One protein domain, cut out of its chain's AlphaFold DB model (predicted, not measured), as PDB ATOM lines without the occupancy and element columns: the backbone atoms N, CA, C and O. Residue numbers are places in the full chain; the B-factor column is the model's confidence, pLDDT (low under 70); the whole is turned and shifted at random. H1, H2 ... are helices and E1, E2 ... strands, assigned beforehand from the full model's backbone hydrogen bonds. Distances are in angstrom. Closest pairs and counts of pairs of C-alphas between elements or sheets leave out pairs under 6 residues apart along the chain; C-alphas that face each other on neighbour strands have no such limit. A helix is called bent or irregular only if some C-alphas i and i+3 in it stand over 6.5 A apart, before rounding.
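This is residues 428 to 634 of the 636 residues of an uncharacterized protein of Cladophialophora immunda (UniProt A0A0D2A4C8). This is a short stack of helices in two layers, with H1, H3, H5 and H7 following one another in one layer and H2, H4, H6 and H8 in the other; residues 625 to 634, of which 625 to 633 belong to the long H8, stick out as a free arm. Two small strand hairpins join the stack, E1 with E2 by the end of H1 and E3 with E4 near H5, while an unnamed stretch, residues 511 to 533, links H4 to H5. The printed part has 207 residues, with eight named helices and four named strands in the order H1 H2 H3 E1 E2 H4 H5 H6 E3 E4 H7 H8; each two-stranded sheet is antiparallel, and the class is mostly helix. The whole is compact, with a radius of gyration of the C-alphas of 17.2 A and spans of 58 by 51 by 35 A.

Begin at residues 428 to 445, which hold no named element. Find C-alpha 446 at (-19.559, -11.681, 26.470); here H1 starts and runs to residue 452. H2 takes residues 456 to 466, and H3 takes 470 to 481 over 16.8 A. E1, residues 484 to 487, and E2, residues 495 to 498, come next, then H4 at residues 502 to 510. After residues 511 to 533, find C-alpha 534 at (-38.386, -18.268, 23.071), where H5 starts and runs to 544. H6 covers residues 550 to 565, 22.8 A long. E3, residues 574 to 579, and E4, residues 584 to 589, lead to H7, residues 591 to 601. H8, residues 603 to 633, measures 45.3 A and ends at C-alpha 633 at (-62.845, -3.165, 27.610). H8 is irregular, with C-alphas 604 and 607 lying 8.1 A apart, and it has a kink of 28 degrees near residue 610.

Look first at H1 and H2, a helical hairpin; they touch, closest at the C-alphas of Leu 447 and Ile 459, 6.5 A. H3 touches H1 with residues 476 to 480 alone, closest at the C-alphas of Ala 480 and Thr 451, 5.7 A. E1 and E2 form a hairpin, with N 486 and O 496 at 2.8 A; the closest C-alphas of H1 and E2, Val 452 and Gly 498, are 4.8 A apart. H4 touches H3 at a shallow tilt of 21 degrees, opposite ways, closest at the C-alphas of Ala 505 and Ala 480, 5.5 A. H4 also touches H2, closest at the C-alphas of Ala 504 and Ile 456, 6.4 A, and H6, closest at those of Pro 502 and Thr 559, 4.3 A. H3 touches H5 with residues 477 to 481 alone, closest at the C-alphas of Pro 478 and Ala 534, 4.6 A. H5, H6, H7 and H8 form an up-and-down bundle, each running against the one before it. H5 touches H7, closest at the C-alphas of Leu 539 and Ile 594, 6.8 A. H7 and H8, a helical hairpin, touch at a shallow tilt of 4 degrees, closest at the C-alphas of Met 599 and Gln 606, 5.3 A. E3 and E4 form a hairpin, with N 576 and O 587 at 2.9 A. Every O i to N i+4 pair is within hydrogen-bond range in H1, H2, H4, H6 and H7; the counts are 5 of 8 in H3, 6 of 7 in H5 and 24 of 27 in H8. H1 and H8 are apart.

The C-alphas farthest apart, those of Phe 490 and Gln 632, are 59.6 A from each other. Residues 625 to 634, of which 625 to 633 belong to H8, stand free; without them the body spans 42 by 37 by 34 A. The printed part has no cut, and the link from H4 to H5, of 23 residues, is long. The mean pLDDT of the printed part is 80.6; look for values under 70 at, among other places, residues 429 to 442, 521 to 531, 578 to 585 and 625 to 634.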
ATOM      1  N   GLU A 428     -17.638 -20.514  14.550       72.44
ATOM      2  CA  GLU A 428     -18.259 -20.582  13.219       72.44
ATOM      3  C   GLU A 428     -19.730 -20.155  13.313       72.44
ATOM      4  O   GLU A 428     -20.469 -20.673  14.155       72.44
ATOM      5  N   PRO A 429     -20.206 -19.274  12.414       60.06
ATOM      6  CA  PRO A 429     -21.634 -19.074  12.221       60.06
ATOM      7  C   PRO A 429     -22.265 -20.402  11.791       60.06
ATOM      8  O   PRO A 429     -21.975 -20.933  10.715       60.06
ATOM      9  N   LEU A 430     -23.128 -20.948  12.643       51.66
ATOM     10  CA  LEU A 430     -23.694 -22.298  12.508       51.66
ATOM     11  C   LEU A 430     -24.452 -22.549  11.202       51.66
ATOM     12  O   LEU A 430     -24.569 -23.701  10.790       51.66
ATOM     13  N   GLN A 431     -24.898 -21.494  10.511       51.22
ATOM     14  CA  GLN A 431     -25.523 -21.591   9.189       51.22
ATOM     15  C   GLN A 431     -24.646 -22.337   8.159       51.22
ATOM     16  O   GLN A 431     -25.180 -22.899   7.208       51.22
ATOM     17  N   LYS A 432     -23.312 -22.374   8.336       44.69
ATOM     18  CA  LYS A 432     -22.382 -22.984   7.370       44.69
ATOM     19  C   LYS A 432     -22.089 -24.474   7.584       44.69
ATOM     20  O   LYS A 432     -21.619 -25.094   6.631       44.69
ATOM     21  N   LEU A 433     -22.298 -25.060   8.774       43.06
ATOM     22  CA  LEU A 433     -21.647 -26.348   9.074       43.06
ATOM     23  C   LEU A 433     -22.447 -27.614   8.801       43.06
ATOM     24  O   LEU A 433     -21.858 -28.564   8.298       43.06
ATOM     25  N   TYR A 434     -23.750 -27.667   9.065       43.69
ATOM     26  CA  TYR A 434     -24.520 -28.887   8.819       43.69
ATOM     27  C   TYR A 434     -25.988 -28.549   8.594       43.69
ATOM     28  O   TYR A 434     -26.627 -27.958   9.460       43.69
ATOM     29  N   GLY A 435     -26.561 -29.007   7.481       44.78
ATOM     30  CA  GLY A 435     -28.003 -28.947   7.210       44.78
ATOM     31  C   GLY A 435     -28.878 -29.784   8.161       44.78
ATOM     32  O   GLY A 435     -29.982 -30.157   7.778       44.78
ATOM     33  N   GLU A 436     -28.400 -30.116   9.368       43.16
ATOM     34  CA  GLU A 436     -29.067 -31.021  10.314       43.16
ATOM     35  C   GLU A 436     -29.010 -30.609  11.804       43.16
ATOM     36  O   GLU A 436     -29.693 -31.252  12.598       43.16
ATOM     37  N   THR A 437     -28.273 -29.572  12.236       46.50
ATOM     38  CA  THR A 437     -28.328 -29.128  13.652       46.50
ATOM     39  C   THR A 437     -29.303 -27.957  13.832       46.50
ATOM     40  O   THR A 437     -29.113 -26.948  13.154       46.50
ATOM     41  N   PRO A 438     -30.317 -28.026  14.722       47.56
ATOM     42  CA  PRO A 438     -31.454 -27.098  14.658       47.56
ATOM     43  C   PRO A 438     -31.190 -25.660  15.146       47.56
ATOM     44  O   PRO A 438     -32.017 -24.785  14.899       47.56
ATOM     45  N   ASN A 439     -30.069 -25.377  15.827       57.16
ATOM     46  CA  ASN A 439     -29.954 -24.167  16.656       57.16
ATOM     47  C   ASN A 439     -28.662 -23.401  16.380       57.16
ATOM     48  O   ASN A 439     -27.605 -23.716  16.929       57.16
ATOM     49  N   GLY A 440     -28.761 -22.405  15.500       55.06
ATOM     50  CA  GLY A 440     -27.640 -21.602  15.045       55.06
ATOM     51  C   GLY A 440     -27.623 -20.198  15.639       55.06
ATOM     52  O   GLY A 440     -28.000 -19.262  14.948       55.06
ATOM     53  N   ALA A 441     -27.163 -20.014  16.878       60.69
ATOM     54  CA  ALA A 441     -27.042 -18.672  17.449       60.69
ATOM     55  C   ALA A 441     -25.736 -17.980  17.018       60.69
ATOM     56  O   ALA A 441     -24.654 -18.558  17.114       60.69
ATOM     57  N   THR A 442     -25.827 -16.718  16.590       69.94
ATOM     58  CA  THR A 442     -24.653 -15.839  16.476       69.94
ATOM     59  C   THR A 442     -24.475 -15.105  17.796       69.94
ATOM     60  O   THR A 442     -25.377 -14.378  18.201       69.94
ATOM     61  N   ILE A 443     -23.319 -15.268  18.438       79.62
ATOM     62  CA  ILE A 443     -22.991 -14.577  19.689       79.62
ATOM     63  C   ILE A 443     -22.128 -13.356  19.385       79.62
ATOM     64  O   ILE A 443     -21.133 -13.448  18.664       79.62
ATOM     65  N   ASN A 444     -22.519 -12.209  19.930       82.69
ATOM     66  CA  ASN A 444     -21.932 -10.910  19.618       82.69
ATOM     67  C   ASN A 444     -21.268 -10.233  20.820       82.69
ATOM     68  O   ASN A 444     -20.539  -9.263  20.633       82.69
ATOM     69  N   ASN A 445     -21.489 -10.699  22.046       89.69
ATOM     70  CA  ASN A 445     -20.849 -10.128  23.230       89.69
ATOM     71  C   ASN A 445     -20.674 -11.166  24.343       89.69
ATOM     72  O   ASN A 445     -21.267 -12.246  24.314       89.69
ATOM     73  N   MET A 446     -19.859 -10.810  25.337       92.81
ATOM     74  CA  MET A 446     -19.559 -11.681  26.470       92.81
ATOM     75  C   MET A 446     -20.796 -12.043  27.298       92.81
ATOM     76  O   MET A 446     -20.856 -13.145  27.832       92.81
ATOM     77  N   LEU A 447     -21.803 -11.166  27.381       92.94
ATOM     78  CA  LEU A 447     -23.044 -11.459  28.106       92.94
ATOM     79  C   LEU A 447     -23.862 -12.552  27.403       92.94
ATOM     80  O   LEU A 447     -24.341 -13.464  28.063       92.94
ATOM     81  N   GLU A 448     -23.964 -12.520  26.075       91.75
ATOM     82  CA  GLU A 448     -24.592 -13.592  25.292       91.75
ATOM     83  C   GLU A 448     -23.819 -14.916  25.423       91.75
ATOM     84  O   GLU A 448     -24.435 -15.969  25.593       91.75
ATOM     85  N   LEU A 449     -22.476 -14.880  25.411       92.12
ATOM     86  CA  LEU A 449     -21.656 -16.075  25.650       92.12
ATOM     87  C   LEU A 449     -21.876 -16.627  27.063       92.12
ATOM     88  O   LEU A 449     -22.045 -17.834  27.234       92.12
ATOM     89  N   ALA A 450     -21.897 -15.747  28.064       92.50
ATOM     90  CA  ALA A 450     -22.156 -16.084  29.457       92.50
ATOM     91  C   ALA A 450     -23.535 -16.731  29.630       92.50
ATOM     92  O   ALA A 450     -23.635 -17.721  30.350       92.50
ATOM     93  N   THR A 451     -24.561 -16.238  28.928       92.50
ATOM     94  CA  THR A 451     -25.900 -16.844  28.889       92.50
ATOM     95  C   THR A 451     -25.870 -18.259  28.327       92.50
ATOM     96  O   THR A 451     -26.404 -19.173  28.948       92.50
ATOM     97  N   VAL A 452     -25.193 -18.476  27.196       89.19
ATOM     98  CA  VAL A 452     -25.068 -19.818  26.601       89.19
ATOM     99  C   VAL A 452     -24.261 -20.768  27.493       89.19
ATOM    100  O   VAL A 452     -24.504 -21.971  27.500       89.19
ATOM    101  N   ARG A 453     -23.302 -20.241  28.259       88.75
ATOM    102  CA  ARG A 453     -22.441 -21.007  29.170       88.75
ATOM    103  C   ARG A 453     -22.944 -21.068  30.606       88.75
ATOM    104  O   ARG A 453     -22.181 -21.516  31.454       88.75
ATOM    105  N   ASP A 454     -24.167 -20.629  30.883       87.06
ATOM    106  CA  ASP A 454     -24.754 -20.687  32.226       87.06
ATOM    107  C   ASP A 454     -23.863 -20.027  33.307       87.06
ATOM    108  O   ASP A 454     -23.615 -20.536  34.400       87.06
ATOM    109  N   SER A 455     -23.287 -18.870  32.974       90.88
ATOM    110  CA  SER A 455     -22.476 -18.079  33.905       90.88
ATOM    111  C   SER A 455     -23.360 -17.197  34.793       90.88
ATOM    112  O   SER A 455     -23.237 -15.971  34.750       90.88
ATOM    113  N   ILE A 456     -24.239 -17.798  35.606       90.25
ATOM    114  CA  ILE A 456     -25.229 -17.078  36.438       90.25
ATOM    115  C   ILE A 456     -24.650 -15.889  37.214       90.25
ATOM    116  O   ILE A 456     -25.215 -14.802  37.086       90.25
ATOM    117  N   PRO A 457     -23.511 -16.002  37.931       90.44
ATOM    118  CA  PRO A 457     -22.976 -14.871  38.691       90.44
ATOM    119  C   PRO A 457     -22.640 -13.663  37.807       90.44
ATOM    120  O   PRO A 457     -22.831 -12.517  38.207       90.44
ATOM    121  N   TYR A 458     -22.167 -13.914  36.581       92.06
ATOM    122  CA  TYR A 458     -21.878 -12.855  35.617       92.06
ATOM    123  C   TYR A 458     -23.157 -12.232  35.069       92.06
ATOM    124  O   TYR A 458     -23.282 -11.008  35.031       92.06
ATOM    125  N   ILE A 459     -24.112 -13.074  34.667       92.88
ATOM    126  CA  ILE A 459     -25.390 -12.638  34.100       92.88
ATOM    127  C   ILE A 459     -26.135 -11.772  35.117       92.88
ATOM    128  O   ILE A 459     -26.528 -10.653  34.794       92.88
ATOM    129  N   GLU A 460     -26.262 -12.246  36.356       91.31
ATOM    130  CA  GLU A 460     -26.933 -11.533  37.439       91.31
ATOM    131  C   GLU A 460     -26.291 -10.166  37.698       91.31
ATOM    132  O   GLU A 460     -26.988  -9.147  37.700       91.31
ATOM    133  N   ALA A 461     -24.961 -10.120  37.823       90.88
ATOM    134  CA  ALA A 461     -24.230  -8.878  38.047       90.88
ATOM    135  C   ALA A 461     -24.411  -7.868  36.899       90.88
ATOM    136  O   ALA A 461     -24.543  -6.666  37.145       90.88
ATOM    137  N   LYS A 462     -24.438  -8.322  35.638       91.62
ATOM    138  CA  LYS A 462     -24.636  -7.431  34.482       91.62
ATOM    139  C   LYS A 462     -26.069  -6.940  34.356       91.62
ATOM    140  O   LYS A 462     -26.265  -5.745  34.139       91.62
ATOM    141  N   VAL A 463     -27.042  -7.833  34.507       91.50
ATOM    142  CA  VAL A 463     -28.465  -7.510  34.364       91.50
ATOM    143  C   VAL A 463     -28.916  -6.564  35.470       91.50
ATOM    144  O   VAL A 463     -29.380  -5.465  35.170       91.50
ATOM    145  N   ARG A 464     -28.695  -6.940  36.737       87.56
ATOM    146  CA  ARG A 464     -29.134  -6.149  37.897       87.56
ATOM    147  C   ARG A 464     -28.260  -4.915  38.137       87.56
ATOM    148  O   ARG A 464     -28.740  -3.916  38.661       87.56
ATOM    149  N   GLY A 465     -26.980  -4.963  37.757       78.38
ATOM    150  CA  GLY A 465     -26.018  -3.892  38.037       78.38
ATOM    151  C   GLY A 465     -25.959  -2.763  37.003       78.38
ATOM    152  O   GLY A 465     -25.701  -1.622  37.380       78.38
ATOM    153  N   LYS A 466     -26.166  -3.042  35.703       68.19
ATOM    154  CA  LYS A 466     -25.987  -2.042  34.626       68.19
ATOM    155  C   LYS A 466     -27.278  -1.597  33.929       68.19
ATOM    156  O   LYS A 466     -27.194  -0.735  33.059       68.19
ATOM    157  N   GLY A 467     -28.446  -2.120  34.312       72.00
ATOM    158  CA  GLY A 467     -29.719  -1.779  33.669       72.00
ATOM    159  C   GLY A 467     -29.719  -2.188  32.197       72.00
ATOM    160  O   GLY A 467     -29.695  -1.339  31.306       72.00
ATOM    161  N   VAL A 468     -29.682  -3.498  31.942       87.44
ATOM    162  CA  VAL A 468     -29.709  -4.045  30.577       87.44
ATOM    163  C   VAL A 468     -31.033  -3.646  29.904       87.44
ATOM    164  O   VAL A 468     -32.093  -3.912  30.469       87.44
ATOM    165  N   PRO A 469     -31.017  -3.006  28.716       91.25
ATOM    166  CA  PRO A 469     -32.244  -2.592  28.045       91.25
ATOM    167  C   PRO A 469     -33.166  -3.777  27.756       91.25
ATOM    168  O   PRO A 469     -32.700  -4.854  27.379       91.25
ATOM    169  N   LEU A 470     -34.480  -3.552  27.818       90.81
ATOM    170  CA  LEU A 470     -35.484  -4.581  27.526       90.81
ATOM    171  C   LEU A 470     -35.267  -5.250  26.157       90.81
ATOM    172  O   LEU A 470     -35.403  -6.464  26.024       90.81
ATOM    173  N   SER A 471     -34.859  -4.480  25.143       90.06
ATOM    174  CA  SER A 471     -34.535  -5.014  23.817       90.06
ATOM    175  C   SER A 471     -33.406  -6.048  23.850       90.06
ATOM    176  O   SER A 471     -33.457  -7.011  23.095       90.06
ATOM    177  N   GLN A 472     -32.417  -5.881  24.732       90.50
ATOM    178  CA  GLN A 472     -31.321  -6.828  24.909       90.50
ATOM    179  C   GLN A 472     -31.753  -8.037  25.748       90.50
ATOM    180  O   GLN A 472     -31.404  -9.159  25.395       90.50
ATOM    181  N   LEU A 473     -32.574  -7.853  26.790       92.12
ATOM    182  CA  LEU A 473     -33.155  -8.974  27.547       92.12
ATOM    183  C   LEU A 473     -33.978  -9.908  26.645       92.12
ATOM    184  O   LEU A 473     -33.851 -11.128  26.735       92.12
ATOM    185  N   GLN A 474     -34.745  -9.343  25.707       92.25
ATOM    186  CA  GLN A 474     -35.487 -10.113  24.705       92.25
ATOM    187  C   GLN A 474     -34.584 -10.922  23.754       92.25
ATOM    188  O   GLN A 474     -35.048 -11.921  23.214       92.25
ATOM    189  N   LEU A 475     -33.324 -10.514  23.543       89.19
ATOM    190  CA  LEU A 475     -32.338 -11.276  22.760       89.19
ATOM    191  C   LEU A 475     -31.638 -12.356  23.597       89.19
ATOM    192  O   LEU A 475     -31.275 -13.404  23.067       89.19
ATOM    193  N   LEU A 476     -31.460 -12.117  24.899       92.56
ATOM    194  CA  LEU A 476     -30.820 -13.061  25.816       92.56
ATOM    195  C   LEU A 476     -31.746 -14.218  26.211       92.56
ATOM    196  O   LEU A 476     -31.271 -15.340  26.376       92.56
ATOM    197  N   LEU A 477     -33.057 -13.984  26.333       94.75
ATOM    198  CA  LEU A 477     -34.008 -15.020  26.746       94.75
ATOM    199  C   LEU A 477     -34.045 -16.240  25.801       94.75
ATOM    200  O   LEU A 477     -33.977 -17.366  26.301       94.75
ATOM    201  N   PRO A 478     -34.072 -16.087  24.464       90.75
ATOM    202  CA  PRO A 478     -33.911 -17.224  23.564       90.75
ATOM    203  C   PRO A 478     -32.592 -17.976  23.787       90.75
ATOM    204  O   PRO A 478     -32.592 -19.198  23.866       90.75
ATOM    205  N   LEU A 479     -31.471 -17.279  24.001       90.00
ATOM    206  CA  LEU A 479     -30.184 -17.933  24.279       90.00
ATOM    207  C   LEU A 479     -30.199 -18.752  25.580       90.00
ATOM    208  O   LEU A 479     -29.598 -19.820  25.619       90.00
ATOM    209  N   ALA A 480     -30.905 -18.287  26.617       92.88
ATOM    210  CA  ALA A 480     -31.059 -19.017  27.880       92.88
ATOM    211  C   ALA A 480     -32.036 -20.196  27.795       92.88
ATOM    212  O   ALA A 480     -32.040 -21.051  28.671       92.88
ATOM    213  N   THR A 481     -32.902 -20.251  26.786       91.81
ATOM    214  CA  THR A 481     -33.973 -21.260  26.700       91.81
ATOM    215  C   THR A 481     -33.709 -22.319  25.633       91.81
ATOM    216  O   THR A 481     -34.469 -23.279  25.521       91.81
ATOM    217  N   ARG A 482     -32.623 -22.186  24.868       85.88
ATOM    218  CA  ARG A 482     -32.299 -23.041  23.722       85.88
ATOM    219  C   ARG A 482     -31.070 -23.898  23.999       85.88
ATOM    220  O   ARG A 482     -30.189 -23.545  24.777       85.88
ATOM    221  N   THR A 483     -30.986 -25.029  23.312       84.06
ATOM    222  CA  THR A 483     -29.764 -25.831  23.236       84.06
ATOM    223  C   THR A 483     -28.865 -25.235  22.159       84.06
ATOM    224  O   THR A 483     -29.121 -25.415  20.972       84.06
ATOM    225  N   VAL A 484     -27.814 -24.516  22.537       81.81
ATOM    226  CA  VAL A 484     -26.937 -23.810  21.592       81.81
ATOM    227  C   VAL A 484     -25.605 -24.542  21.473       81.81
ATOM    228  O   VAL A 484     -24.980 -24.877  22.472       81.81
ATOM    229  N   ARG A 485     -25.130 -24.780  20.249       80.62
ATOM    230  CA  ARG A 485     -23.793 -25.336  20.002       80.62
ATOM    231  C   ARG A 485     -22.918 -24.272  19.366       80.62
ATOM    232  O   ARG A 485     -23.282 -23.782  18.318       80.62
ATOM    233  N   LEU A 486     -21.756 -23.972  19.928       81.81
ATOM    234  CA  LEU A 486     -20.802 -22.998  19.393       81.81
ATOM    235  C   LEU A 486     -19.520 -23.718  18.964       81.81
ATOM    236  O   LEU A 486     -18.633 -23.934  19.795       81.81
ATOM    237  N   PRO A 487     -19.424 -24.159  17.702       81.06
ATOM    238  CA  PRO A 487     -18.220 -24.795  17.189       81.06
ATOM    239  C   PRO A 487     -17.079 -23.788  17.102       81.06
ATOM    240  O   PRO A 487     -17.257 -22.669  16.607       81.06
ATOM    241  N   PHE A 488     -15.900 -24.196  17.563       83.31
ATOM    242  CA  PHE A 488     -14.700 -23.414  17.328       83.31
ATOM    243  C   PHE A 488     -14.274 -23.526  15.866       83.31
ATOM    244  O   PHE A 488     -14.347 -24.581  15.242       83.31
ATOM    245  N   ARG A 489     -13.770 -22.418  15.329       80.44
ATOM    246  CA  ARG A 489     -13.211 -22.339  13.976       80.44
ATOM    247  C   ARG A 489     -11.898 -23.094  13.824       80.44
ATOM    248  O   ARG A 489     -11.600 -23.553  12.728       80.44
ATOM    249  N   PHE A 490     -11.110 -23.174  14.897       78.94
ATOM    250  CA  PHE A 490      -9.805 -23.832  14.883       78.94
ATOM    251  C   PHE A 490      -9.940 -25.357  14.796       78.94
ATOM    252  O   PHE A 490      -9.350 -25.977  13.915       78.94
ATOM    253  N   ASP A 491     -10.763 -25.946  15.668       71.81
ATOM    254  CA  ASP A 491     -11.081 -27.371  15.658       71.81
ATOM    255  C   ASP A 491     -12.597 -27.574  15.578       71.81
ATOM    256  O   ASP A 491     -13.329 -27.323  16.536       71.81
ATOM    257  N   ARG A 492     -13.063 -28.070  14.426       60.56
ATOM    258  CA  ARG A 492     -14.483 -28.358  14.166       60.56
ATOM    259  C   ARG A 492     -15.037 -29.499  15.024       60.56
ATOM    260  O   ARG A 492     -16.257 -29.659  15.099       60.56
ATOM    261  N   GLY A 493     -14.170 -30.309  15.635       65.00
ATOM    262  CA  GLY A 493     -14.553 -31.312  16.626       65.00
ATOM    263  C   GLY A 493     -14.956 -30.686  17.962       65.00
ATOM    264  O   GLY A 493     -15.898 -31.165  18.600       65.00
ATOM    265  N   THR A 494     -14.312 -29.581  18.341       72.31
ATOM    266  CA  THR A 494     -14.530 -28.901  19.619       72.31
ATOM    267  C   THR A 494     -15.661 -27.883  19.505       72.31
ATOM    268  O   THR A 494     -15.755 -27.073  18.580       72.31
ATOM    269  N   SER A 495     -16.597 -27.917  20.449       78.31
ATOM    270  CA  SER A 495     -17.696 -26.955  20.509       78.31
ATOM    271  C   SER A 495     -18.057 -26.663  21.952       78.31
ATOM    272  O   SER A 495     -18.124 -27.577  22.771       78.31
ATOM    273  N   LEU A 496     -18.380 -25.409  22.251       82.19
ATOM    274  CA  LEU A 496     -19.067 -25.097  23.494       82.19
ATOM    275  C   LEU A 496     -20.537 -25.499  23.344       82.19
ATOM    276  O   LEU A 496     -21.168 -25.191  22.333       82.19
ATOM    277  N   LEU A 497     -21.084 -26.192  24.336       81.12
ATOM    278  CA  LEU A 497     -22.493 -26.573  24.369       81.12
ATOM    279  C   LEU A 497     -23.186 -25.791  25.481       81.12
ATOM    280  O   LEU A 497     -22.708 -25.774  26.613       81.12
ATOM    281  N   GLY A 498     -24.291 -25.147  25.133       82.75
ATOM    282  CA  GLY A 498     -25.241 -24.543  26.051       82.75
ATOM    283  C   GLY A 498     -26.540 -25.328  26.051       82.75
ATOM    284  O   GLY A 498     -26.989 -25.812  25.010       82.75
ATOM    285  N   TYR A 499     -27.132 -25.450  27.227       86.62
ATOM    286  CA  TYR A 499     -28.433 -26.073  27.441       86.62
ATOM    287  C   TYR A 499     -29.384 -25.039  28.044       86.62
ATOM    288  O   TYR A 499     -28.907 -24.031  28.569       86.62
ATOM    289  N   PRO A 500     -30.708 -25.278  28.001       90.44
ATOM    290  CA  PRO A 500     -31.661 -24.393  28.653       90.44
ATOM    291  C   PRO A 500     -31.276 -24.160  30.118       90.44
ATOM    292  O   PRO A 500     -31.097 -25.113  30.869       90.44
ATOM    293  N   CYS A 501     -31.154 -22.899  30.504       92.81
ATOM    294  CA  CYS A 501     -30.797 -22.442  31.833       92.81
ATOM    295  C   CYS A 501     -32.037 -21.796  32.481       92.81
ATOM    296  O   CYS A 501     -32.431 -20.685  32.100       92.81
ATOM    297  N   PRO A 502     -32.717 -22.487  33.414       94.44
ATOM    298  CA  PRO A 502     -33.924 -21.963  34.038       94.44
ATOM    299  C   PRO A 502     -33.653 -20.727  34.903       94.44
ATOM    300  O   PRO A 502     -34.480 -19.820  34.897       94.44
ATOM    301  N   GLU A 503     -32.512 -20.654  35.590       94.12
ATOM    302  CA  GLU A 503     -32.150 -19.535  36.464       94.12
ATOM    303  C   GLU A 503     -31.935 -18.235  35.670       94.12
ATOM    304  O   GLU A 503     -32.493 -17.196  36.024       94.12
ATOM    305  N   ALA A 504     -31.187 -18.283  34.561       94.50
ATOM    306  CA  ALA A 504     -31.007 -17.122  33.687       94.50
ATOM    307  C   ALA A 504     -32.324 -16.718  33.009       94.50
ATOM    308  O   ALA A 504     -32.631 -15.530  32.919       94.50
ATOM    309  N   ALA A 505     -33.125 -17.695  32.563       96.50
ATOM    310  CA  ALA A 505     -34.429 -17.422  31.967       96.50
ATOM    311  C   ALA A 505     -35.374 -16.732  32.964       96.50
ATOM    312  O   ALA A 505     -35.997 -15.732  32.610       96.50
ATOM    313  N   GLU A 506     -35.459 -17.221  34.206       96.81
ATOM    314  CA  GLU A 506     -36.279 -16.608  35.256       96.81
ATOM    315  C   GLU A 506     -35.809 -15.183  35.565       96.81
ATOM    316  O   GLU A 506     -36.635 -14.274  35.571       96.81
ATOM    317  N   LEU A 507     -34.497 -14.961  35.696       95.12
ATOM    318  CA  LEU A 507     -33.926 -13.627  35.895       95.12
ATOM    319  C   LEU A 507     -34.325 -12.647  34.780       95.12
ATOM    320  O   LEU A 507     -34.740 -11.527  35.063       95.12
ATOM    321  N   PHE A 508     -34.220 -13.041  33.508       96.25
ATOM    322  CA  PHE A 508     -34.586 -12.149  32.403       96.25
ATOM    323  C   PHE A 508     -36.083 -11.817  32.387       96.25
ATOM    324  O   PHE A 508     -36.453 -10.687  32.069       96.25
ATOM    325  N   LEU A 509     -36.938 -12.782  32.735       96.38
ATOM    326  CA  LEU A 509     -38.390 -12.594  32.819       96.38
ATOM    327  C   LEU A 509     -38.783 -11.699  34.006       96.38
ATOM    328  O   LEU A 509     -39.677 -10.866  33.871       96.38
ATOM    329  N   GLU A 510     -38.104 -11.825  35.151       95.12
ATOM    330  CA  GLU A 510     -38.278 -10.928  36.306       95.12
ATOM    331  C   GLU A 510     -37.957  -9.470  35.960       95.12
ATOM    332  O   GLU A 510     -38.655  -8.560  36.404       95.12
ATOM    333  N   GLU A 511     -36.947  -9.260  35.118       94.19
ATOM    334  CA  GLU A 511     -36.509  -7.941  34.647       94.19
ATOM    335  C   GLU A 511     -37.310  -7.445  33.421       94.19
ATOM    336  O   GLU A 511     -37.014  -6.395  32.848       94.19
ATOM    337  N   GLY A 512     -38.365  -8.175  33.035       93.25
ATOM    338  CA  GLY A 512     -39.388  -7.719  32.095       93.25
ATOM    339  C   GLY A 512     -39.328  -8.314  30.690       93.25
ATOM    340  O   GLY A 512     -40.106  -7.877  29.842       93.25
ATOM    341  N   ALA A 513     -38.454  -9.290  30.412       94.88
ATOM    342  CA  ALA A 513     -38.500 -10.013  29.141       94.88
ATOM    343  C   ALA A 513     -39.855 -10.723  28.953       94.88
ATOM    344  O   ALA A 513     -40.439 -11.242  29.902       94.88
ATOM    345  N   ASP A 514     -40.342 -10.776  27.714       94.19
ATOM    346  CA  ASP A 514     -41.565 -11.504  27.361       94.19
ATOM    347  C   ASP A 514     -41.212 -12.957  26.988       94.19
ATOM    348  O   ASP A 514     -40.382 -13.149  26.094       94.19
ATOM    349  N   PRO A 515     -41.826 -13.997  27.591       93.44
ATOM    350  CA  PRO A 515     -41.607 -15.391  27.178       93.44
ATOM    351  C   PRO A 515     -42.008 -15.679  25.721       93.44
ATOM    352  O   PRO A 515     -41.596 -16.693  25.150       93.44
ATOM    353  N   ASN A 516     -42.793 -14.791  25.113       92.56
ATOM    354  CA  ASN A 516     -43.208 -14.829  23.716       92.56
ATOM    355  C   ASN A 516     -42.367 -13.898  22.826       92.56
ATOM    356  O   ASN A 516     -42.741 -13.643  21.681       92.56
ATOM    357  N   CYS A 517     -41.226 -13.391  23.313       91.25
ATOM    358  CA  CYS A 517     -40.316 -12.605  22.489       91.25
ATOM    359  C   CYS A 517     -39.800 -13.428  21.302       91.25
ATOM    360  O   CYS A 517     -39.623 -14.646  21.390       91.25
ATOM    361  N   ARG A 518     -39.554 -12.744  20.181       86.31
ATOM    362  CA  ARG A 518     -39.098 -13.375  18.941       86.31
ATOM    363  C   ARG A 518     -37.731 -14.033  19.135       86.31
ATOM    364  O   ARG A 518     -36.790 -13.386  19.589       86.31
ATOM    365  N   ASP A 519     -37.616 -15.292  18.732       81.25
ATOM    366  CA  ASP A 519     -36.358 -16.030  18.757       81.25
ATOM    367  C   ASP A 519     -35.562 -15.761  17.470       81.25
ATOM    368  O   ASP A 519     -35.791 -16.375  16.428       81.25
ATOM    369  N   LEU A 520     -34.613 -14.824  17.554       74.31
ATOM    370  CA  LEU A 520     -33.701 -14.490  16.454       74.31
ATOM    371  C   LEU A 520     -32.510 -15.457  16.326       74.31
ATOM    372  O   LEU A 520     -31.661 -15.264  15.460       74.31
ATOM    373  N   THR A 521     -32.422 -16.485  17.173       67.56
ATOM    374  CA  THR A 521     -31.391 -17.535  17.073       67.56
ATOM    375  C   THR A 521     -31.761 -18.617  16.056       67.56
ATOM    376  O   THR A 521     -30.966 -19.515  15.768       67.56
ATOM    377  N   LEU A 522     -32.985 -18.556  15.525       65.62
ATOM    378  CA  LEU A 522     -33.478 -19.474  14.512       65.62
ATOM    379  C   LEU A 522     -32.931 -19.127  13.115       65.62
ATOM    380  O   LEU A 522     -32.663 -17.961  12.826       65.62
ATOM    381  N   PRO A 523     -32.780 -20.127  12.228       61.53
ATOM    382  CA  PRO A 523     -32.377 -19.918  10.836       61.53
ATOM    383  C   PRO A 523     -33.270 -18.922  10.073       61.53
ATOM    384  O   PRO A 523     -34.480 -18.877  10.300       61.53
ATOM    385  N   ASP A 524     -32.696 -18.179   9.118       62.34
ATOM    386  CA  ASP A 524     -33.393 -17.112   8.375       62.34
ATOM    387  C   ASP A 524     -34.656 -17.589   7.634       62.34
ATOM    388  O   ASP A 524     -35.633 -16.846   7.539       62.34
ATOM    389  N   ASP A 525     -34.681 -18.839   7.158       59.47
ATOM    390  CA  ASP A 525     -35.861 -19.440   6.522       59.47
ATOM    391  C   ASP A 525     -37.045 -19.579   7.495       59.47
ATOM    392  O   ASP A 525     -38.202 -19.481   7.086       59.47
ATOM    393  N   MET A 526     -36.758 -19.727   8.790       59.97
ATOM    394  CA  MET A 526     -37.735 -19.869   9.875       59.97
ATOM    395  C   MET A 526     -38.109 -18.536  10.525       59.97
ATOM    396  O   MET A 526     -39.173 -18.428  11.134       59.97
ATOM    397  N   LEU A 527     -37.268 -17.505  10.393       61.00
ATOM    398  CA  LEU A 527     -37.546 -16.179  10.953       61.00
ATOM    399  C   LEU A 527     -38.776 -15.522  10.320       61.00
ATOM    400  O   LEU A 527     -39.314 -14.588  10.903       61.00
ATOM    401  N   SER A 528     -39.237 -15.988   9.157       59.25
ATOM    402  CA  SER A 528     -40.458 -15.490   8.512       59.25
ATOM    403  C   SER A 528     -41.760 -15.879   9.236       59.25
ATOM    404  O   SER A 528     -42.793 -15.265   8.973       59.25
ATOM    405  N   GLU A 529     -41.725 -16.840  10.168       62.97
ATOM    406  CA  GLU A 529     -42.898 -17.270  10.940       62.97
ATOM    407  C   GLU A 529     -43.106 -16.390  12.187       62.97
ATOM    408  O   GLU A 529     -42.233 -16.291  13.051       62.97
ATOM    409  N   GLU A 530     -44.294 -15.789  12.329       60.06
ATOM    410  CA  GLU A 530     -44.664 -14.976  13.506       60.06
ATOM    411  C   GLU A 530     -44.685 -15.785  14.818       60.06
ATOM    412  O   GLU A 530     -44.577 -15.215  15.900       60.06
ATOM    413  N   SER A 531     -44.771 -17.116  14.735       68.56
ATOM    414  CA  SER A 531     -44.818 -18.030  15.880       68.56
ATOM    415  C   SER A 531     -43.453 -18.368  16.489       68.56
ATOM    416  O   SER A 531     -43.408 -19.105  17.467       68.56
ATOM    417  N   CYS A 532     -42.342 -17.885  15.925       77.94
ATOM    418  CA  CYS A 532     -40.986 -18.200  16.383       77.94
ATOM    419  C   CYS A 532     -40.597 -17.378  17.622       77.94
ATOM    420  O   CYS A 532     -40.003 -16.304  17.517       77.94
ATOM    421  N   THR A 533     -40.926 -17.901  18.802       88.75
ATOM    422  CA  THR A 533     -40.661 -17.287  20.114       88.75
ATOM    423  C   THR A 533     -39.728 -18.121  20.993       88.75
ATOM    424  O   THR A 533     -39.566 -19.316  20.739       88.75
ATOM    425  N   ALA A 534     -39.181 -17.538  22.069       89.25
ATOM    426  CA  ALA A 534     -38.386 -18.268  23.071       89.25
ATOM    427  C   ALA A 534     -39.106 -19.537  23.583       89.25
ATOM    428  O   ALA A 534     -38.516 -20.615  23.668       89.25
ATOM    429  N   TRP A 535     -40.417 -19.440  23.829       92.56
ATOM    430  CA  TRP A 535     -41.264 -20.578  24.189       92.56
ATOM    431  C   TRP A 535     -41.306 -21.683  23.122       92.56
ATOM    432  O   TRP A 535     -41.039 -22.852  23.417       92.56
ATOM    433  N   THR A 536     -41.609 -21.339  21.870       88.88
ATOM    434  CA  THR A 536     -41.669 -22.341  20.788       88.88
ATOM    435  C   THR A 536     -40.298 -22.918  20.434       88.88
ATOM    436  O   THR A 536     -40.203 -24.094  20.078       88.88
ATOM    437  N   GLY A 537     -39.233 -22.126  20.582       86.44
ATOM    438  CA  GLY A 537     -37.855 -22.554  20.388       86.44
ATOM    439  C   GLY A 537     -37.435 -23.602  21.419       86.44
ATOM    440  O   GLY A 537     -36.874 -24.631  21.036       86.44
ATOM    441  N   LEU A 538     -37.776 -23.410  22.699       90.50
ATOM    442  CA  LEU A 538     -37.582 -24.429  23.736       90.50
ATOM    443  C   LEU A 538     -38.313 -25.729  23.354       90.50
ATOM    444  O   LEU A 538     -37.705 -26.795  23.296       90.50
ATOM    445  N   LEU A 539     -39.611 -25.653  23.031       90.06
ATOM    446  CA  LEU A 539     -40.415 -26.828  22.657       90.06
ATOM    447  C   LEU A 539     -39.852 -27.592  21.450       90.06
ATOM    448  O   LEU A 539     -39.933 -28.821  21.408       90.06
ATOM    449  N   ARG A 540     -39.283 -26.881  20.474       83.94
ATOM    450  CA  ARG A 540     -38.647 -27.479  19.294       83.94
ATOM    451  C   ARG A 540     -37.427 -28.319  19.682       83.94
ATOM    452  O   ARG A 540     -37.319 -29.474  19.259       83.94
ATOM    453  N   ASP A 541     -36.584 -27.793  20.566       83.81
ATOM    454  CA  ASP A 541     -35.373 -28.478  21.039       83.81
ATOM    455  C   ASP A 541     -35.671 -29.784  21.751       83.81
ATOM    456  O   ASP A 541     -34.918 -30.747  21.604       83.81
ATOM    457  N   LEU A 542     -36.809 -29.861  22.447       85.62
ATOM    458  CA  LEU A 542     -37.232 -31.088  23.113       85.62
ATOM    459  C   LEU A 542     -37.270 -32.288  22.165       85.62
ATOM    460  O   LEU A 542     -37.011 -33.411  22.581       85.62
ATOM    461  N   LEU A 543     -37.633 -32.092  20.898       76.12
ATOM    462  CA  LEU A 543     -37.782 -33.203  19.958       76.12
ATOM    463  C   LEU A 543     -36.680 -33.261  18.906       76.12
ATOM    464  O   LEU A 543     -36.441 -34.343  18.364       76.12
ATOM    465  N   GLU A 544     -36.057 -32.128  18.593       74.75
ATOM    466  CA  GLU A 544     -35.044 -32.019  17.542       74.75
ATOM    467  C   GLU A 544     -33.609 -32.162  18.075       74.75
ATOM    468  O   GLU A 544     -32.731 -32.588  17.325       74.75
ATOM    469  N   CYS A 545     -33.364 -31.899  19.364       73.50
ATOM    470  CA  CYS A 545     -32.061 -32.119  19.992       73.50
ATOM    471  C   CYS A 545     -31.967 -33.500  20.668       73.50
ATOM    472  O   CYS A 545     -32.945 -34.055  21.182       73.50
ATOM    473  N   SER A 546     -30.753 -34.062  20.695       69.06
ATOM    474  CA  SER A 546     -30.437 -35.306  21.418       69.06
ATOM    475  C   SER A 546     -30.305 -35.023  22.919       69.06
ATOM    476  O   SER A 546     -29.203 -34.941  23.456       69.06
ATOM    477  N   LEU A 547     -31.437 -34.797  23.593       69.94
ATOM    478  CA  LEU A 547     -31.497 -34.620  25.047       69.94
ATOM    479  C   LEU A 547     -31.470 -35.989  25.747       69.94
ATOM    480  O   LEU A 547     -32.504 -36.494  26.185       69.94
ATOM    481  N   ASP A 548     -30.297 -36.620  25.799       67.94
ATOM    482  CA  ASP A 548     -30.137 -37.994  26.312       67.94
ATOM    483  C   ASP A 548     -29.521 -38.062  27.722       67.94
ATOM    484  O   ASP A 548     -29.360 -39.147  28.281       67.94
ATOM    485  N   ILE A 549     -29.201 -36.911  28.323       79.44
ATOM    486  CA  ILE A 549     -28.634 -36.813  29.676       79.44
ATOM    487  C   ILE A 549     -29.699 -36.282  30.650       79.44
ATOM    488  O   ILE A 549     -30.366 -35.288  30.364       79.44
ATOM    489  N   ASP A 550     -29.838 -36.924  31.819       85.56
ATOM    490  CA  ASP A 550     -30.838 -36.594  32.858       85.56
ATOM    491  C   ASP A 550     -30.828 -35.103  33.249       85.56
ATOM    492  O   ASP A 550     -31.892 -34.494  33.384       85.56
ATOM    493  N   SER A 551     -29.645 -34.486  33.342       85.88
ATOM    494  CA  SER A 551     -29.492 -33.061  33.655       85.88
ATOM    495  C   SER A 551     -30.115 -32.144  32.599       85.88
ATOM    496  O   SER A 551     -30.816 -31.201  32.956       85.88
ATOM    497  N   GLN A 552     -29.937 -32.442  31.309       87.19
ATOM    498  CA  GLN A 552     -30.473 -31.634  30.208       87.19
ATOM    499  C   GLN A 552     -32.003 -31.660  30.193       87.19
ATOM    500  O   GLN A 552     -32.652 -30.633  29.999       87.19
ATOM    501  N   LEU A 553     -32.594 -32.834  30.442       89.06
ATOM    502  CA  LEU A 553     -34.045 -32.979  30.475       89.06
ATOM    503  C   LEU A 553     -34.658 -32.288  31.700       89.06
ATOM    504  O   LEU A 553     -35.713 -31.664  31.593       89.06
ATOM    505  N   ARG A 554     -33.989 -32.352  32.859       90.94
ATOM    506  CA  ARG A 554     -34.393 -31.585  34.049       90.94
ATOM    507  C   ARG A 554     -34.342 -30.086  33.799       90.94
ATOM    508  O   ARG A 554     -35.296 -29.401  34.165       90.94
ATOM    509  N   ALA A 555     -33.274 -29.609  33.163       91.00
ATOM    510  CA  ALA A 555     -33.107 -28.205  32.825       91.00
ATOM    511  C   ALA A 555     -34.241 -27.736  31.900       91.00
ATOM    512  O   ALA A 555     -34.968 -26.813  32.250       91.00
ATOM    513  N   PHE A 556     -34.526 -28.489  30.830       93.25
ATOM    514  CA  PHE A 556     -35.688 -28.253  29.968       93.25
ATOM    515  C   PHE A 556     -37.005 -28.161  30.758       93.25
ATOM    516  O   PHE A 556     -37.775 -27.215  30.595       93.25
ATOM    517  N   ILE A 557     -37.287 -29.153  31.612       93.81
ATOM    518  CA  ILE A 557     -38.536 -29.223  32.384       93.81
ATOM    519  C   ILE A 557     -38.673 -28.000  33.296       93.81
ATOM    520  O   ILE A 557     -39.770 -27.453  33.428       93.81
ATOM    521  N   ALA A 558     -37.584 -27.591  33.946       95.56
ATOM    522  CA  ALA A 558     -37.552 -26.409  34.793       95.56
ATOM    523  C   ALA A 558     -37.791 -25.134  33.971       95.56
ATOM    524  O   ALA A 558     -38.697 -24.371  34.302       95.56
ATOM    525  N   THR A 559     -37.087 -24.957  32.849       96.06
ATOM    526  CA  THR A 559     -37.253 -23.797  31.962       96.06
ATOM    527  C   THR A 559     -38.676 -23.709  31.403       96.06
ATOM    528  O   THR A 559     -39.263 -22.631  31.378       96.06
ATOM    529  N   ALA A 560     -39.294 -24.836  31.034       96.00
ATOM    530  CA  ALA A 560     -40.676 -24.860  30.555       96.00
ATOM    531  C   ALA A 560     -41.678 -24.412  31.633       96.00
ATOM    532  O   ALA A 560     -42.618 -23.672  31.344       96.00
ATOM    533  N   LYS A 561     -41.472 -24.834  32.888       95.56
ATOM    534  CA  LYS A 561     -42.289 -24.383  34.028       95.56
ATOM    535  C   LYS A 561     -42.123 -22.883  34.270       95.56
ATOM    536  O   LYS A 561     -43.124 -22.214  34.523       95.56
ATOM    537  N   VAL A 562     -40.895 -22.369  34.167       96.75
ATOM    538  CA  VAL A 562     -40.591 -20.936  34.273       96.75
ATOM    539  C   VAL A 562     -41.327 -20.161  33.178       96.75
ATOM    540  O   VAL A 562     -42.133 -19.297  33.495       96.75
ATOM    541  N   LEU A 563     -41.177 -20.512  31.901       96.50
ATOM    542  CA  LEU A 563     -41.840 -19.778  30.813       96.50
ATOM    543  C   LEU A 563     -43.373 -19.752  30.958       96.50
ATOM    544  O   LEU A 563     -43.993 -18.703  30.787       96.50
ATOM    545  N   LEU A 564     -43.991 -20.870  31.352       95.12
ATOM    546  CA  LEU A 564     -45.438 -20.926  31.609       95.12
ATOM    547  C   LEU A 564     -45.869 -20.057  32.797       95.12
ATOM    548  O   LEU A 564     -46.916 -19.414  32.726       95.12
ATOM    549  N   LYS A 565     -45.066 -19.997  33.867       94.69
ATOM    550  CA  LYS A 565     -45.306 -19.120  35.028       94.69
ATOM    551  C   LYS A 565     -45.359 -17.643  34.617       94.69
ATOM    552  O   LYS A 565     -46.168 -16.907  35.174       94.69
ATOM    553  N   TYR A 566     -44.543 -17.231  33.645       95.31
ATOM    554  CA  TYR A 566     -44.456 -15.841  33.173       95.31
ATOM    555  C   TYR A 566     -45.321 -15.538  31.936       95.31
ATOM    556  O   TYR A 566     -45.218 -14.451  31.377       95.31
ATOM    557  N   GLY A 567     -46.217 -16.446  31.529       93.50
ATOM    558  CA  GLY A 567     -47.222 -16.159  30.496       93.50
ATOM    559  C   GLY A 567     -46.849 -16.575  29.071       93.50
ATOM    560  O   GLY A 567     -47.313 -15.954  28.116       93.50
ATOM    561  N   ALA A 568     -46.041 -17.625  28.904       93.75
ATOM    562  CA  ALA A 568     -45.850 -18.255  27.598       93.75
ATOM    563  C   ALA A 568     -47.194 -18.668  26.970       93.75
ATOM    564  O   ALA A 568     -48.011 -19.311  27.634       93.75
ATOM    565  N   ASP A 569     -47.404 -18.319  25.698       92.00
ATOM    566  CA  ASP A 569     -48.645 -18.563  24.966       92.00
ATOM    567  C   ASP A 569     -48.877 -20.074  24.792       92.00
ATOM    568  O   ASP A 569     -48.162 -20.756  24.044       92.00
ATOM    569  N   PRO A 570     -49.894 -20.643  25.458       91.00
ATOM    570  CA  PRO A 570     -50.164 -22.066  25.365       91.00
ATOM    571  C   PRO A 570     -50.963 -22.425  24.099       91.00
ATOM    572  O   PRO A 570     -51.163 -23.607  23.810       91.00
ATOM    573  N   THR A 571     -51.473 -21.434  23.363       88.19
ATOM    574  CA  THR A 571     -52.323 -21.593  22.173       88.19
ATOM    575  C   THR A 571     -51.553 -21.532  20.856       88.19
ATOM    576  O   THR A 571     -52.126 -21.865  19.816       88.19
ATOM    577  N   VAL A 572     -50.261 -21.192  20.910       88.62
ATOM    578  CA  VAL A 572     -49.388 -21.069  19.742       88.62
ATOM    579  C   VAL A 572     -49.395 -22.333  18.873       88.62
ATOM    580  O   VAL A 572     -49.340 -23.466  19.364       88.62
ATOM    581  N   GLN A 573     -49.446 -22.125  17.559       85.06
ATOM    582  CA  GLN A 573     -49.208 -23.153  16.550       85.06
ATOM    583  C   GLN A 573     -47.944 -22.783  15.788       85.06
ATOM    584  O   GLN A 573     -47.798 -21.640  15.366       85.06
ATOM    585  N   PHE A 574     -47.036 -23.740  15.622       79.12
ATOM    586  CA  PHE A 574     -45.774 -23.522  14.920       79.12
ATOM    587  C   PHE A 574     -45.409 -24.738  14.077       79.12
ATOM    588  O   PHE A 574     -45.897 -25.846  14.320       79.12
ATOM    589  N   GLN A 575     -44.562 -24.528  13.073       76.50
ATOM    590  CA  GLN A 575     -44.110 -25.607  12.208       76.50
ATOM    591  C   GLN A 575     -42.885 -26.313  12.792       76.50
ATOM    592  O   GLN A 575     -41.997 -25.696  13.388       76.50
ATOM    593  N   ARG A 576     -42.824 -27.628  12.588       72.44
ATOM    594  CA  ARG A 576     -41.690 -28.479  12.957       72.44
ATOM    595  C   ARG A 576     -41.175 -29.248  11.742       72.44
ATOM    596  O   ARG A 576     -41.971 -29.739  10.943       72.44
ATOM    597  N   ARG A 577     -39.851 -29.426  11.642       70.38
ATOM    598  CA  ARG A 577     -39.225 -30.255  10.601       70.38
ATOM    599  C   ARG A 577     -39.379 -31.745  10.921       70.38
ATOM    600  O   ARG A 577     -39.023 -32.206  12.006       70.38
ATOM    601  N   VAL A 578     -39.848 -32.525   9.948       67.81
ATOM    602  CA  VAL A 578     -39.960 -33.989  10.042       67.81
ATOM    603  C   VAL A 578     -39.093 -34.636   8.957       67.81
ATOM    604  O   VAL A 578     -39.238 -34.336   7.771       67.81
ATOM    605  N   LYS A 579     -38.178 -35.541   9.351       58.53
ATOM    606  CA  LYS A 579     -37.320 -36.290   8.411       58.53
ATOM    607  C   LYS A 579     -38.182 -37.223   7.539       58.53
ATOM    608  O   LYS A 579     -38.584 -38.299   7.979       58.53
ATOM    609  N   GLY A 580     -38.462 -36.801   6.303       53.56
ATOM    610  CA  GLY A 580     -39.075 -37.609   5.247       53.56
ATOM    611  C   GLY A 580     -38.040 -38.378   4.416       53.56
ATOM    612  O   GLY A 580     -36.844 -38.116   4.493       53.56
ATOM    613  N   LYS A 581     -38.491 -39.346   3.599       41.62
ATOM    614  CA  LYS A 581     -37.600 -40.217   2.803       41.62
ATOM    615  C   LYS A 581     -36.825 -39.504   1.687       41.62
ATOM    616  O   LYS A 581     -35.861 -40.105   1.242       41.62
ATOM    617  N   ASN A 582     -37.234 -38.311   1.235       43.97
ATOM    618  CA  ASN A 582     -36.554 -37.556   0.165       43.97
ATOM    619  C   ASN A 582     -36.778 -36.020   0.187       43.97
ATOM    620  O   ASN A 582     -36.268 -35.363  -0.707       43.97
ATOM    621  N   ASP A 583     -37.486 -35.447   1.172       54.12
ATOM    622  CA  ASP A 583     -37.627 -33.989   1.383       54.12
ATOM    623  C   ASP A 583     -37.975 -33.695   2.858       54.12
ATOM    624  O   ASP A 583     -38.590 -34.538   3.526       54.12
ATOM    625  N   MET A 584     -37.588 -32.519   3.380       59.12
ATOM    626  CA  MET A 584     -38.032 -32.041   4.701       59.12
ATOM    627  C   MET A 584     -39.501 -31.604   4.623       59.12
ATOM    628  O   MET A 584     -39.817 -30.607   3.980       59.12
ATOM    629  N   ALA A 585     -40.399 -32.336   5.283       64.25
ATOM    630  CA  ALA A 585     -41.794 -31.927   5.436       64.25
ATOM    631  C   ALA A 585     -41.962 -31.087   6.713       64.25
ATOM    632  O   ALA A 585     -41.323 -31.376   7.729       64.25
ATOM    633  N   MET A 586     -42.829 -30.074   6.658       71.06
ATOM    634  CA  MET A 586     -43.207 -29.246   7.807       71.06
ATOM    635  C   MET A 586     -44.552 -29.728   8.362       71.06
ATOM    636  O   MET A 586     -45.502 -29.924   7.602       71.06
ATOM    637  N   GLU A 587     -44.620 -29.962   9.672       79.06
ATOM    638  CA  GLU A 587     -45.839 -30.352  10.388       79.06
ATOM    639  C   GLU A 587     -46.239 -29.249  11.377       79.06
ATOM    640  O   GLU A 587     -45.415 -28.812  12.180       79.06
ATOM    641  N   SER A 588     -47.512 -28.833  11.346       81.94
ATOM    642  CA  SER A 588     -48.065 -27.902  12.338       81.94
ATOM    643  C   SER A 588     -48.311 -28.628  13.659       81.94
ATOM    644  O   SER A 588     -49.014 -29.640  13.698       81.94
ATOM    645  N   VAL A 589     -47.746 -28.105  14.745       86.56
ATOM    646  CA  VAL A 589     -47.788 -28.711  16.080       86.56
ATOM    647  C   VAL A 589     -48.221 -27.704  17.144       86.56
ATOM    648  O   VAL A 589     -48.047 -26.495  16.997       86.56
ATOM    649  N   THR A 590     -48.781 -28.219  18.242       90.44
ATOM    650  CA  THR A 590     -49.118 -27.437  19.444       90.44
ATOM    651  C   THR A 590     -48.247 -27.863  20.627       90.44
ATOM    652  O   THR A 590     -47.748 -28.999  20.639       90.44
ATOM    653  N   PRO A 591     -48.114 -27.024  21.674       91.94
ATOM    654  CA  PRO A 591     -47.418 -27.401  22.901       91.94
ATOM    655  C   PRO A 591     -47.872 -28.745  23.490       91.94
ATOM    656  O   PRO A 591     -47.037 -29.564  23.869       91.94
ATOM    657  N   GLU A 592     -49.177 -29.051  23.510       92.25
ATOM    658  CA  GLU A 592     -49.660 -30.334  24.044       92.25
ATOM    659  C   GLU A 592     -49.183 -31.539  23.245       92.25
ATOM    660  O   GLU A 592     -48.924 -32.592  23.831       92.25
ATOM    661  N   ILE A 593     -49.120 -31.416  21.918       91.44
ATOM    662  CA  ILE A 593     -48.665 -32.503  21.052       91.44
ATOM    663  C   ILE A 593     -47.197 -32.793  21.364       91.44
ATOM    664  O   ILE A 593     -46.852 -33.944  21.636       91.44
ATOM    665  N   ILE A 594     -46.364 -31.751  21.436       90.50
ATOM    666  CA  ILE A 594     -44.935 -31.863  21.749       90.50
ATOM    667  C   ILE A 594     -44.707 -32.530  23.110       90.50
ATOM    668  O   ILE A 594     -43.957 -33.504  23.206       90.50
ATOM    669  N   ILE A 595     -45.399 -32.067  24.155       92.44
ATOM    670  CA  ILE A 595     -45.251 -32.627  25.504       92.44
ATOM    671  C   ILE A 595     -45.722 -34.086  25.557       92.44
ATOM    672  O   ILE A 595     -45.055 -34.922  26.167       92.44
ATOM    673  N   LYS A 596     -46.814 -34.448  24.870       92.06
ATOM    674  CA  LYS A 596     -47.268 -35.850  24.779       92.06
ATOM    675  C   LYS A 596     -46.269 -36.743  24.040       92.06
ATOM    676  O   LYS A 596     -46.062 -37.885  24.450       92.06
ATOM    677  N   MET A 597     -45.631 -36.242  22.982       90.56
ATOM    678  CA  MET A 597     -44.566 -36.967  22.280       90.56
ATOM    679  C   MET A 597     -43.354 -37.188  23.193       90.56
ATOM    680  O   MET A 597     -42.826 -38.300  23.255       90.56
ATOM    681  N   ALA A 598     -42.954 -36.171  23.959       89.44
ATOM    682  CA  ALA A 598     -41.869 -36.282  24.929       89.44
ATOM    683  C   ALA A 598     -42.189 -37.275  26.061       89.44
ATOM    684  O   ALA A 598     -41.349 -38.104  26.405       89.44
ATOM    685  N   MET A 599     -43.428 -37.285  26.571       90.50
ATOM    686  CA  MET A 599     -43.895 -38.287  27.544       90.50
ATOM    687  C   MET A 599     -43.746 -39.726  27.046       90.50
ATOM    688  O   MET A 599     -43.446 -40.621  27.838       90.50
ATOM    689  N   ALA A 600     -43.982 -39.957  25.752       89.88
ATOM    690  CA  ALA A 600     -43.806 -41.269  25.141       89.88
ATOM    691  C   ALA A 600     -42.321 -41.622  24.956       89.88
ATOM    692  O   ALA A 600     -41.940 -42.773  25.163       89.88
ATOM    693  N   LYS A 601     -41.484 -40.636  24.598       88.88
ATOM    694  CA  LYS A 601     -40.038 -40.808  24.396       88.88
ATOM    695  C   LYS A 601     -39.283 -41.071  25.706       88.88
ATOM    696  O   LYS A 601     -38.374 -41.897  25.710       88.88
ATOM    697  N   TRP A 602     -39.681 -40.442  26.817       90.19
ATOM    698  CA  TRP A 602     -39.012 -40.566  28.121       90.19
ATOM    699  C   TRP A 602     -39.960 -41.015  29.249       90.19
ATOM    700  O   TRP A 602     -40.392 -40.201  30.074       90.19
ATOM    701  N   PRO A 603     -40.241 -42.329  29.366       87.69
ATOM    702  CA  PRO A 603     -41.164 -42.870  30.368       87.69
ATOM    703  C   PRO A 603     -40.801 -42.535  31.825       87.69
ATOM    704  O   PRO A 603     -41.688 -42.410  32.668       87.69
ATOM    705  N   GLY A 604     -39.509 -42.351  32.129       89.88
ATOM    706  CA  GLY A 604     -39.026 -41.997  33.471       89.88
ATOM    707  C   GLY A 604     -39.499 -40.628  33.984       89.88
ATOM    708  O   GLY A 604     -39.530 -40.423  35.193       89.88
ATOM    709  N   TYR A 605     -39.933 -39.729  33.092       91.56
ATOM    710  CA  TYR A 605     -40.335 -38.350  33.407       91.56
ATOM    711  C   TYR A 605     -41.830 -38.092  33.183       91.56
ATOM    712  O   TYR A 605     -42.274 -36.947  33.111       91.56
ATOM    713  N   GLN A 606     -42.650 -39.148  33.085       91.94
ATOM    714  CA  GLN A 606     -44.092 -39.006  32.840       91.94
ATOM    715  C   GLN A 606     -44.788 -38.073  33.837       91.94
ATOM    716  O   GLN A 606     -45.657 -37.300  33.439       91.94
ATOM    717  N   LYS A 607     -44.408 -38.121  35.120       92.81
ATOM    718  CA  LYS A 607     -44.982 -37.246  36.153       92.81
ATOM    719  C   LYS A 607     -44.641 -35.775  35.911       92.81
ATOM    720  O   LYS A 607     -45.513 -34.922  36.053       92.81
ATOM    721  N   ASP A 608     -43.404 -35.486  35.524       93.56
ATOM    722  CA  ASP A 608     -42.943 -34.123  35.269       93.56
ATOM    723  C   ASP A 608     -43.619 -33.509  34.046       93.56
ATOM    724  O   ASP A 608     -44.140 -32.397  34.115       93.56
ATOM    725  N   PHE A 609     -43.696 -34.253  32.944       94.38
ATOM    726  CA  PHE A 609     -44.402 -33.792  31.752       94.38
ATOM    727  C   PHE A 609     -45.916 -33.685  31.961       94.38
ATOM    728  O   PHE A 609     -46.531 -32.748  31.457       94.38
ATOM    729  N   ALA A 610     -46.525 -34.583  32.745       93.62
ATOM    730  CA  ALA A 610     -47.927 -34.443  33.135       93.62
ATOM    731  C   ALA A 610     -48.161 -33.134  33.906       93.62
ATOM    732  O   ALA A 610     -49.180 -32.475  33.697       93.62
ATOM    733  N   LYS A 611     -47.194 -32.713  34.735       94.69
ATOM    734  CA  LYS A 611     -47.259 -31.420  35.422       94.69
ATOM    735  C   LYS A 611     -47.154 -30.239  34.458       94.69
ATOM    736  O   LYS A 611     -47.895 -29.277  34.624       94.69
ATOM    737  N   ILE A 612     -46.294 -30.313  33.439       94.94
ATOM    738  CA  ILE A 612     -46.241 -29.294  32.374       94.94
ATOM    739  C   ILE A 612     -47.590 -29.215  31.645       94.94
ATOM    740  O   ILE A 612     -48.094 -28.125  31.404       94.94
ATOM    741  N   LEU A 613     -48.223 -30.357  31.354       94.62
ATOM    742  CA  LEU A 613     -49.533 -30.402  30.701       94.62
ATOM    743  C   LEU A 613     -50.648 -29.783  31.566       94.62
ATOM    744  O   LEU A 613     -51.548 -29.125  31.051       94.62
ATOM    745  N   GLU A 614     -50.591 -29.974  32.885       93.88
ATOM    746  CA  GLU A 614     -51.493 -29.313  33.835       93.88
ATOM    747  C   GLU A 614     -51.312 -27.789  33.807       93.88
ATOM    748  O   GLU A 614     -52.300 -27.064  33.686       93.88
ATOM    749  N   LEU A 615     -50.062 -27.312  33.851       93.88
ATOM    750  CA  LEU A 615     -49.735 -25.886  33.757       93.88
ATOM    751  C   LEU A 615     -50.187 -25.286  32.419       93.88
ATOM    752  O   LEU A 615     -50.745 -24.196  32.405       93.88
ATOM    753  N   LEU A 616     -50.031 -26.015  31.310       93.06
ATOM    754  CA  LEU A 616     -50.534 -25.608  29.994       93.06
ATOM    755  C   LEU A 616     -52.052 -25.421  29.984       93.06
ATOM    756  O   LEU A 616     -52.549 -24.408  29.500       93.06
ATOM    757  N   ASN A 617     -52.802 -26.367  30.553       91.44
ATOM    758  CA  ASN A 617     -54.260 -26.259  30.630       91.44
ATOM    759  C   ASN A 617     -54.706 -25.082  31.511       91.44
ATOM    760  O   ASN A 617     -55.669 -24.392  31.171       91.44
ATOM    761  N   GLN A 618     -53.999 -24.831  32.618       90.44
ATOM    762  CA  GLN A 618     -54.235 -23.663  33.472       90.44
ATOM    763  C   GLN A 618     -53.952 -22.360  32.715       90.44
ATOM    764  O   GLN A 618     -54.791 -21.460  32.711       90.44
ATOM    765  N   ALA A 619     -52.822 -22.287  32.006       89.75
ATOM    766  CA  ALA A 619     -52.471 -21.146  31.170       89.75
ATOM    767  C   ALA A 619     -53.534 -20.897  30.085       89.75
ATOM    768  O   ALA A 619     -53.963 -19.760  29.916       89.75
ATOM    769  N   LYS A 620     -54.045 -21.943  29.413       89.69
ATOM    770  CA  LYS A 620     -55.127 -21.820  28.413       89.69
ATOM    771  C   LYS A 620     -56.421 -21.271  28.994       89.69
ATOM    772  O   LYS A 620     -57.062 -20.429  28.370       89.69
ATOM    773  N   ALA A 621     -56.818 -21.756  30.169       86.69
ATOM    774  CA  ALA A 621     -58.021 -21.275  30.841       86.69
ATOM    775  C   ALA A 621     -57.905 -19.777  31.172       86.69
ATOM    776  O   ALA A 621     -58.836 -19.016  30.907       86.69
ATOM    777  N   ASN A 622     -56.740 -19.353  31.669       83.50
ATOM    778  CA  ASN A 622     -56.457 -17.951  31.973       83.50
ATOM    779  C   ASN A 622     -56.400 -17.085  30.707       83.50
ATOM    780  O   ASN A 622     -56.943 -15.983  30.694       83.50
ATOM    781  N   TRP A 623     -55.799 -17.597  29.629       80.81
ATOM    782  CA  TRP A 623     -55.681 -16.901  28.348       80.81
ATOM    783  C   TRP A 623     -57.050 -16.612  27.721       80.81
ATOM    784  O   TRP A 623     -57.358 -15.473  27.372       80.81
ATOM    785  N   ASN A 624     -57.920 -17.624  27.668       73.44
ATOM    786  CA  ASN A 624     -59.274 -17.487  27.126       73.44
ATOM    787  C   ASN A 624     -60.178 -16.609  28.015       73.44
ATOM    788  O   ASN A 624     -61.024 -15.881  27.499       73.44
ATOM    789  N   GLY A 625     -59.992 -16.640  29.341       61.12
ATOM    790  CA  GLY A 625     -60.701 -15.751  30.270       61.12
ATOM    791  C   GLY A 625     -60.249 -14.286  30.182       61.12
ATOM    792  O   GLY A 625     -61.070 -13.377  30.305       61.12
ATOM    793  N   GLY A 626     -58.962 -14.047  29.907       58.03
ATOM    794  CA  GLY A 626     -58.405 -12.715  29.661       58.03
ATOM    795  C   GLY A 626     -58.844 -12.117  28.322       58.03
ATOM    796  O   GLY A 626     -59.161 -10.932  28.268       58.03
ATOM    797  N   ALA A 627     -58.949 -12.927  27.263       50.44
ATOM    798  CA  ALA A 627     -59.492 -12.498  25.970       50.44
ATOM    799  C   ALA A 627     -60.963 -12.054  26.075       50.44
ATOM    800  O   ALA A 627     -61.316 -10.990  25.579       50.44
ATOM    801  N   ALA A 628     -61.786 -12.792  26.830       45.78
ATOM    802  CA  ALA A 628     -63.177 -12.413  27.100       45.78
ATOM    803  C   ALA A 628     -63.318 -11.134  27.955       45.78
ATOM    804  O   ALA A 628     -64.359 -10.483  27.924       45.78
ATOM    805  N   SER A 629     -62.275 -10.777  28.713       44.94
ATOM    806  CA  SER A 629     -62.213  -9.540  29.505       44.94
ATOM    807  C   SER A 629     -61.705  -8.354  28.667       44.94
ATOM    808  O   SER A 629     -62.219  -7.249  28.806       44.94
ATOM    809  N   ARG A 630     -60.756  -8.577  27.740       44.00
ATOM    810  CA  ARG A 630     -60.274  -7.565  26.775       44.00
ATOM    811  C   ARG A 630     -61.337  -7.194  25.735       44.00
ATOM    812  O   ARG A 630     -61.472  -6.021  25.417       44.00
ATOM    813  N   GLU A 631     -62.163  -8.147  25.300       42.81
ATOM    814  CA  GLU A 631     -63.337  -7.869  24.449       42.81
ATOM    815  C   GLU A 631     -64.460  -7.097  25.178       42.81
ATOM    816  O   GLU A 631     -65.383  -6.610  24.529       42.81
ATOM    817  N   GLN A 632     -64.404  -6.959  26.511       44.34
ATOM    818  CA  GLN A 632     -65.331  -6.112  27.279       44.34
ATOM    819  C   GLN A 632     -64.780  -4.709  27.580       44.34
ATOM    820  O   GLN A 632     -65.574  -3.815  27.870       44.34
ATOM    821  N   GLU A 633     -63.462  -4.498  27.504       42.31
ATOM    822  CA  GLU A 633     -62.845  -3.165  27.610       42.31
ATOM    823  C   GLU A 633     -62.681  -2.477  26.245       42.31
ATOM    824  O   GLU A 633     -62.667  -1.248  26.182       42.31
ATOM    825  N   GLU A 634     -62.645  -3.239  25.147       39.00
ATOM    826  CA  GLU A 634     -62.699  -2.713  23.782       39.00
ATOM    827  C   GLU A 634     -64.084  -2.919  23.152       39.00
ATOM    828  O   GLU A 634     -64.312  -3.824  22.350       39.00
TER     829      GLU A 634